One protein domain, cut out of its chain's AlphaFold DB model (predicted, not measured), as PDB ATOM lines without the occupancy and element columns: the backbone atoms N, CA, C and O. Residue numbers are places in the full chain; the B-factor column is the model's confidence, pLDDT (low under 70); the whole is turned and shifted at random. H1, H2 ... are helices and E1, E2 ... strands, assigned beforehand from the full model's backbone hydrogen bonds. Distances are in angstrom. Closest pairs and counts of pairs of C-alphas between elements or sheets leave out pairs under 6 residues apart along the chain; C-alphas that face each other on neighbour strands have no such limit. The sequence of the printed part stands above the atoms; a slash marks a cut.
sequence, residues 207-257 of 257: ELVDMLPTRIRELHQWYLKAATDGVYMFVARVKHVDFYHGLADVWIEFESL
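Overview. This is residues 207 to 257 of the 257 residues of an uncharacterized protein of Panicum miliaceum (UniProt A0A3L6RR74). A straight helix, H1, and a narrow ribbon of two strands, E1 and E2, make an open V joined near one end of each, and the small helix H2 sits at the ribbon's far tip. The printed part has 51 residues, with two named helices and two named strands in the order H1, E1, H2, E2. The sheet's order is E1 - E2, antiparallel, and the class is mixed, helices and strands. The whole is loose, with a radius of gyration of the C-alphas of 13.7 A, and elongated, spanning 40 by 26 by 15 A.

Along the chain. Start at Glu 207 and go on to C-alpha 214 at (-59.453, 45.728, 19.616), where H1 begins; it runs through residues 214 to 228, 21.5 A long. Next find E1, residues 233 to 238, 15.7 A, starting at C-alpha 233 at (-43.645, 31.238, 24.877). H2 is residues 240 to 243, 5.9 A. E2, residues 248 to 253, 16.1 A, ends at C-alpha 253 at (-44.481, 31.214, 29.071).

Arrangement. Look first at E1 and E2, antiparallel neighbours at 152 degrees between their directions. The C-alphas of Met 233 and Glu 253 face each other at 4.3 A. N 236 and O 250 are within hydrogen-bond range at 2.8 A, as are N 252 and O 234 at 2.9 A. The closest C-alphas of H2 and E2 are those of His 240 and Ala 248, 7.7 A apart. H1 is apart from H2 and from E2. In H1 every O i to N i+4 pair is within hydrogen-bond range; H2 is too short for such a pair, and its one O i to N i+3 pair is not within range.

Size, cuts and confidence. The C-alphas farthest apart are those of Glu 207 and His 245, at 40.2 A. The printed part has no cut and ends at Leu 257, the chain's last residue. The links H1 to E1, E1 to H2 and H2 to E2 are tight. The mean pLDDT of the printed part is 84.1, with residues 243 to 245 and 256 to 257 under 70.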
ATOM      1  N   GLU A 207     -68.729  34.432  23.716       85.12
ATOM      2  CA  GLU A 207     -69.757  35.478  23.804       85.12
ATOM      3  C   GLU A 207     -69.176  36.867  24.110       85.12
ATOM      4  O   GLU A 207     -69.728  37.884  23.703       85.12
ATOM      5  N   LEU A 208     -68.042  36.917  24.816       85.31
ATOM      6  CA  LEU A 208     -67.377  38.164  25.174       85.31
ATOM      7  C   LEU A 208     -66.367  38.605  24.112       85.31
ATOM      8  O   LEU A 208     -66.018  39.780  24.088       85.31
ATOM      9  N   VAL A 209     -65.909  37.706  23.230       84.69
ATOM     10  CA  VAL A 209     -64.856  37.998  22.239       84.69
ATOM     11  C   VAL A 209     -65.241  39.160  21.323       84.69
ATOM     12  O   VAL A 209     -64.398  40.011  21.033       84.69
ATOM     13  N   ASP A 210     -66.511  39.243  20.931       86.00
ATOM     14  CA  ASP A 210     -67.015  40.312  20.062       86.00
ATOM     15  C   ASP A 210     -67.089  41.670  20.770       86.00
ATOM     16  O   ASP A 210     -66.951  42.717  20.137       86.00
ATOM     17  N   MET A 211     -67.224  41.647  22.097       88.06
ATOM     18  CA  MET A 211     -67.274  42.827  22.960       88.06
ATOM     19  C   MET A 211     -65.885  43.270  23.449       88.06
ATOM     20  O   MET A 211     -65.771  44.291  24.131       88.06
ATOM     21  N   LEU A 212     -64.816  42.526  23.133       87.81
ATOM     22  CA  LEU A 212     -63.464  42.861  23.580       87.81
ATOM     23  C   LEU A 212     -62.922  44.120  22.883       87.81
ATOM     24  O   LEU A 212     -63.106  44.300  21.675       87.81
ATOM     25  N   PRO A 213     -62.130  44.943  23.597       92.19
ATOM     26  CA  PRO A 213     -61.330  45.984  22.969       92.19
ATOM     27  C   PRO A 213     -60.416  45.406  21.884       92.19
ATOM     28  O   PRO A 213     -59.855  44.318  22.046       92.19
ATOM     29  N   THR A 214     -60.190  46.171  20.812       94.44
ATOM     30  CA  THR A 214     -59.453  45.728  19.616       94.44
ATOM     31  C   THR A 214     -58.130  45.033  19.943       94.44
ATOM     32  O   THR A 214     -57.852  43.972  19.396       94.44
ATOM     33  N   ARG A 215     -57.346  45.576  20.887       92.38
ATOM     34  CA  ARG A 215     -56.049  45.008  21.293       92.38
ATOM     35  C   ARG A 215     -56.160  43.657  21.994       92.38
ATOM     36  O   ARG A 215     -55.359  42.770  21.725       92.38
ATOM     37  N   ILE A 216     -57.154  43.482  22.863       91.19
ATOM     38  CA  ILE A 216     -57.369  42.202  23.550       91.19
ATOM     39  C   ILE A 216     -57.876  41.154  22.554       91.19
ATOM     40  O   ILE A 216     -57.451  40.003  22.601       91.19
ATOM     41  N   ARG A 217     -58.717  41.558  21.592       91.88
ATOM     42  CA  ARG A 217     -59.164  40.681  20.501       91.88
ATOM     43  C   ARG A 217     -58.010  40.250  19.588       91.88
ATOM     44  O   ARG A 217     -57.931  39.081  19.227       91.88
ATOM     45  N   GLU A 218     -57.107  41.166  19.237       93.00
ATOM     46  CA  GLU A 218     -55.885  40.853  18.477       93.00
ATOM     47  C   GLU A 218     -55.008  39.838  19.220       93.00
ATOM     48  O   GLU A 218     -54.600  38.840  18.629       93.00
ATOM     49  N   LEU A 219     -54.776  40.051  20.522       90.44
ATOM     50  CA  LEU A 219     -54.029  39.117  21.365       90.44
ATOM     51  C   LEU A 219     -54.696  37.737  21.405       90.44
ATOM     52  O   LEU A 219     -54.017  36.729  21.250       90.44
ATOM     53  N   HIS A 220     -56.021  37.688  21.557       90.31
ATOM     54  CA  HIS A 220     -56.791  36.445  21.556       90.31
ATOM     55  C   HIS A 220     -56.623  35.655  20.249       90.31
ATOM     56  O   HIS A 220     -56.342  34.457  20.271       90.31
ATOM     57  N   GLN A 221     -56.759  36.329  19.104       92.06
ATOM     58  CA  GLN A 221     -56.592  35.705  17.791       92.06
ATOM     59  C   GLN A 221     -55.156  35.244  17.549       92.06
ATOM     60  O   GLN A 221     -54.941  34.174  16.980       92.06
ATOM     61  N   TRP A 222     -54.178  36.053  17.956       91.38
ATOM     62  CA  TRP A 222     -52.771  35.687  17.872       91.38
ATOM     63  C   TRP A 222     -52.471  34.453  18.729       91.38
ATOM     64  O   TRP A 222     -51.864  33.512  18.230       91.38
ATOM     65  N   TYR A 223     -52.966  34.415  19.968       90.62
ATOM     66  CA  TYR A 223     -52.768  33.296  20.885       90.62
ATOM     67  C   TYR A 223     -53.343  31.988  20.332       90.62
ATOM     68  O   TYR A 223     -52.659  30.971  20.358       90.62
ATOM     69  N   LEU A 224     -54.561  32.005  19.780       91.12
ATOM     70  CA  LEU A 224     -55.163  30.799  19.201       91.12
ATOM     71  C   LEU A 224     -54.323  30.238  18.045       91.12
ATOM     72  O   LEU A 224     -54.166  29.027  17.949       91.12
ATOM     73  N   LYS A 225     -53.746  31.114  17.210       92.25
ATOM     74  CA  LYS A 225     -52.829  30.717  16.129       92.25
ATOM     75  C   LYS A 225     -51.496  30.194  16.672       92.25
ATOM     76  O   LYS A 225     -51.013  29.155  16.244       92.25
ATOM     77  N   ALA A 226     -50.922  30.879  17.658       90.06
ATOM     78  CA  ALA A 226     -49.668  30.471  18.285       90.06
ATOM     79  C   ALA A 226     -49.796  29.104  18.981       90.06
ATOM     80  O   ALA A 226     -48.919  28.254  18.845       90.06
ATOM     81  N   ALA A 227     -50.915  28.866  19.668       87.25
ATOM     82  CA  ALA A 227     -51.191  27.604  20.339       87.25
ATOM     83  C   ALA A 227     -51.383  26.449  19.343       87.25
ATOM     84  O   ALA A 227     -50.919  25.342  19.615       87.25
ATOM     85  N   THR A 228     -52.004  26.684  18.176       89.81
ATOM     86  CA  THR A 228     -52.082  25.661  17.114       89.81
ATOM     87  C   THR A 228     -50.724  25.348  16.501       89.81
ATOM     88  O   THR A 228     -50.467  24.197  16.156       89.81
ATOM     89  N   ASP A 229     -49.845  26.345  16.419       88.25
ATOM     90  CA  ASP A 229     -48.490  26.198  15.883       88.25
ATOM     91  C   ASP A 229     -47.515  25.566  16.901       88.25
ATOM     92  O   ASP A 229     -46.338  25.365  16.601       88.25
ATOM     93  N   GLY A 230     -47.989  25.243  18.112       85.25
ATOM     94  CA  GLY A 230     -47.181  24.655  19.185       85.25
ATOM     95  C   GLY A 230     -46.225  25.643  19.858       85.25
ATOM     96  O   GLY A 230     -45.311  25.230  20.573       85.25
ATOM     97  N   VAL A 231     -46.415  26.946  19.647       83.88
ATOM     98  CA  VAL A 231     -45.662  27.992  20.342       83.88
ATOM     99  C   VAL A 231     -46.192  28.091  21.770       83.88
ATOM    100  O   VAL A 231     -47.391  28.249  21.976       83.88
ATOM    101  N   TYR A 232     -45.302  28.000  22.756       83.06
ATOM    102  CA  TYR A 232     -45.652  28.004  24.184       83.06
ATOM    103  C   TYR A 232     -45.052  29.190  24.958       83.06
ATOM    104  O   TYR A 232     -45.316  29.344  26.148       83.06
ATOM    105  N   MET A 233     -44.263  30.044  24.292       86.19
ATOM    106  CA  MET A 233     -43.645  31.238  24.877       86.19
ATOM    107  C   MET A 233     -43.607  32.397  23.879       86.19
ATOM    108  O   MET A 233     -43.511  32.180  22.670       86.19
ATOM    109  N   PHE A 234     -43.598  33.633  24.379       86.25
ATOM    110  CA  PHE A 234     -43.343  34.826  23.570       86.25
ATOM    111  C   PHE A 234     -42.470  35.849  24.292       86.25
ATOM    112  O   PHE A 234     -42.378  35.867  25.518       86.25
ATOM    113  N   VAL A 235     -41.819  36.709  23.506       87.94
ATOM    114  CA  VAL A 235     -40.946  37.768  24.020       87.94
ATOM    115  C   VAL A 235     -41.727  39.065  24.151       87.94
ATOM    116  O   VAL A 235     -42.228  39.603  23.161       87.94
ATOM    117  N   ALA A 236     -41.772  39.606  25.361       87.12
ATOM    118  CA  ALA A 236     -42.221  40.960  25.628       87.12
ATOM    119  C   ALA A 236     -41.005  41.878  25.787       87.12
ATOM    120  O   ALA A 236     -40.157  41.672  26.654       87.12
ATOM    121  N   ARG A 237     -40.922  42.916  24.951       85.12
ATOM    122  CA  ARG A 237     -39.893  43.951  25.092       85.12
ATOM    123  C   ARG A 237     -40.325  44.964  26.139       85.12
ATOM    124  O   ARG A 237     -41.308  45.677  25.936       85.12
ATOM    125  N   VAL A 238     -39.570  45.056  27.223       85.94
ATOM    126  CA  VAL A 238     -39.776  46.043  28.282       85.94
ATOM    127  C   VAL A 238     -39.010  47.307  27.923       85.94
ATOM    128  O   VAL A 238     -37.816  47.272  27.605       85.94
ATOM    129  N   LYS A 239     -39.701  48.450  27.934       82.44
ATOM    130  CA  LYS A 239     -39.051  49.730  27.653       82.44
ATOM    131  C   LYS A 239     -38.263  50.169  28.874       82.44
ATOM    132  O   LYS A 239     -38.639  49.912  30.013       82.44
ATOM    133  N   HIS A 240     -37.225  50.960  28.628       74.56
ATOM    134  CA  HIS A 240     -36.421  51.533  29.701       74.56
ATOM    135  C   HIS A 240     -37.255  52.332  30.723       74.56
ATOM    136  O   HIS A 240     -36.956  52.293  31.916       74.56
ATOM    137  N   VAL A 241     -38.312  53.005  30.255       79.19
ATOM    138  CA  VAL A 241     -39.217  53.819  31.082       79.19
ATOM    139  C   VAL A 241     -40.018  52.969  32.073       79.19
ATOM    140  O   VAL A 241     -40.361  53.460  33.142       79.19
ATOM    141  N   ASP A 242     -40.283  51.705  31.743       77.50
ATOM    142  CA  ASP A 242     -41.201  50.865  32.514       77.50
ATOM    143  C   ASP A 242     -40.514  50.207  33.723       77.50
ATOM    144  O   ASP A 242     -41.174  49.933  34.719       77.50
ATOM    145  N   PHE A 243     -39.195  49.970  33.665       68.81
ATOM    146  CA  PHE A 243     -38.478  49.217  34.709       68.81
ATOM    147  C   PHE A 243     -37.118  49.788  35.147       68.81
ATOM    148  O   PHE A 243     -36.447  49.152  35.946       68.81
ATOM    149  N   TYR A 244     -36.667  50.953  34.664       62.94
ATOM    150  CA  TYR A 244     -35.367  51.581  35.008       62.94
ATOM    151  C   TYR A 244     -34.097  50.709  34.825       62.94
ATOM    152  O   TYR A 244     -32.989  51.203  35.009       62.94
ATOM    153  N   HIS A 245     -34.222  49.456  34.376       67.56
ATOM    154  CA  HIS A 245     -33.128  48.493  34.188       67.56
ATOM    155  C   HIS A 245     -32.559  48.457  32.754       67.56
ATOM    156  O   HIS A 245     -31.718  47.619  32.441       67.56
ATOM    157  N   GLY A 246     -32.989  49.374  31.881       72.31
ATOM    158  CA  GLY A 246     -32.611  49.419  30.461       72.31
ATOM    159  C   GLY A 246     -33.634  48.737  29.547       72.31
ATOM    160  O   GLY A 246     -34.753  48.452  29.968       72.31
ATOM    161  N   LEU A 247     -33.277  48.531  28.275       76.88
ATOM    162  CA  LEU A 247     -34.068  47.704  27.355       76.88
ATOM    163  C   LEU A 247     -33.854  46.233  27.720       76.88
ATOM    164  O   LEU A 247     -32.713  45.771  27.715       76.88
ATOM    165  N   ALA A 248     -34.935  45.519  28.020       79.88
ATOM    166  CA  ALA A 248     -34.886  44.109  28.386       79.88
ATOM    167  C   ALA A 248     -35.948  43.314  27.622       79.88
ATOM    168  O   ALA A 248     -37.066  43.791  27.416       79.88
ATOM    169  N   ASP A 249     -35.592  42.094  27.236       86.88
ATOM    170  CA  ASP A 249     -36.499  41.132  26.620       86.88
ATOM    171  C   ASP A 249     -36.915  40.116  27.691       86.88
ATOM    172  O   ASP A 249     -36.068  39.444  28.283       86.88
ATOM    173  N   VAL A 250     -38.218  40.025  27.965       85.62
ATOM    174  CA  VAL A 250     -38.793  39.079  28.928       85.62
ATOM    175  C   VAL A 250     -39.452  37.945  28.162       85.62
ATOM    176  O   VAL A 250     -40.319  38.178  27.320       85.62
ATOM    177  N   TRP A 251     -39.050  36.718  28.468       86.19
ATOM    178  CA  TRP A 251     -39.684  35.510  27.953       86.19
ATOM    179  C   TRP A 251     -40.863  35.155  28.855       86.19
ATOM    180  O   TRP A 251     -40.676  34.918  30.046       86.19
ATOM    181  N   ILE A 252     -42.071  35.169  28.295       87.50
ATOM    182  CA  ILE A 252     -43.307  34.836  29.004       87.50
ATOM    183  C   ILE A 252     -43.799  33.497  28.474       87.50
ATOM    184  O   ILE A 252     -44.078  33.359  27.280       87.50
ATOM    185  N   GLU A 253     -43.903  32.520  29.367       85.38
ATOM    186  CA  GLU A 253     -44.481  31.214  29.071       85.38
ATOM    187  C   GLU A 253     -46.000  31.276  29.189       85.38
ATOM    188  O   GLU A 253     -46.536  31.925  30.088       85.38
ATOM    189  N   PHE A 254     -46.716  30.578  28.314       80.81
ATOM    190  CA  PHE A 254     -48.175  30.533  28.378       80.81
ATOM    191  C   PHE A 254     -48.696  29.895  29.669       80.81
ATOM    192  O   PHE A 254     -49.773  30.258  30.114       80.81
ATOM    193  N   GLU A 255     -47.926  29.020  30.319       73.06
ATOM    194  CA  GLU A 255     -48.285  28.447  31.625       73.06
ATOM    195  C   GLU A 255     -48.352  29.500  32.752       73.06
ATOM    196  O   GLU A 255     -48.944  29.248  33.798       73.06
ATOM    197  N   SER A 256     -47.799  30.698  32.526       62.75
ATOM    198  CA  SER A 256     -47.833  31.825  33.469       62.75
ATOM    199  C   SER A 256     -48.984  32.826  33.246       62.75
ATOM    200  O   SER A 256     -49.001  33.869  33.907       62.75
ATOM    201  N   LEU A 257     -49.917  32.536  32.323       64.06
ATOM    202  CA  LEU A 257     -51.067  33.390  31.966       64.06
ATOM    203  C   LEU A 257     -52.348  33.096  32.757       64.06
ATOM    204  O   LEU A 257     -52.583  31.930  33.146       64.06
TER     205      LEU A 257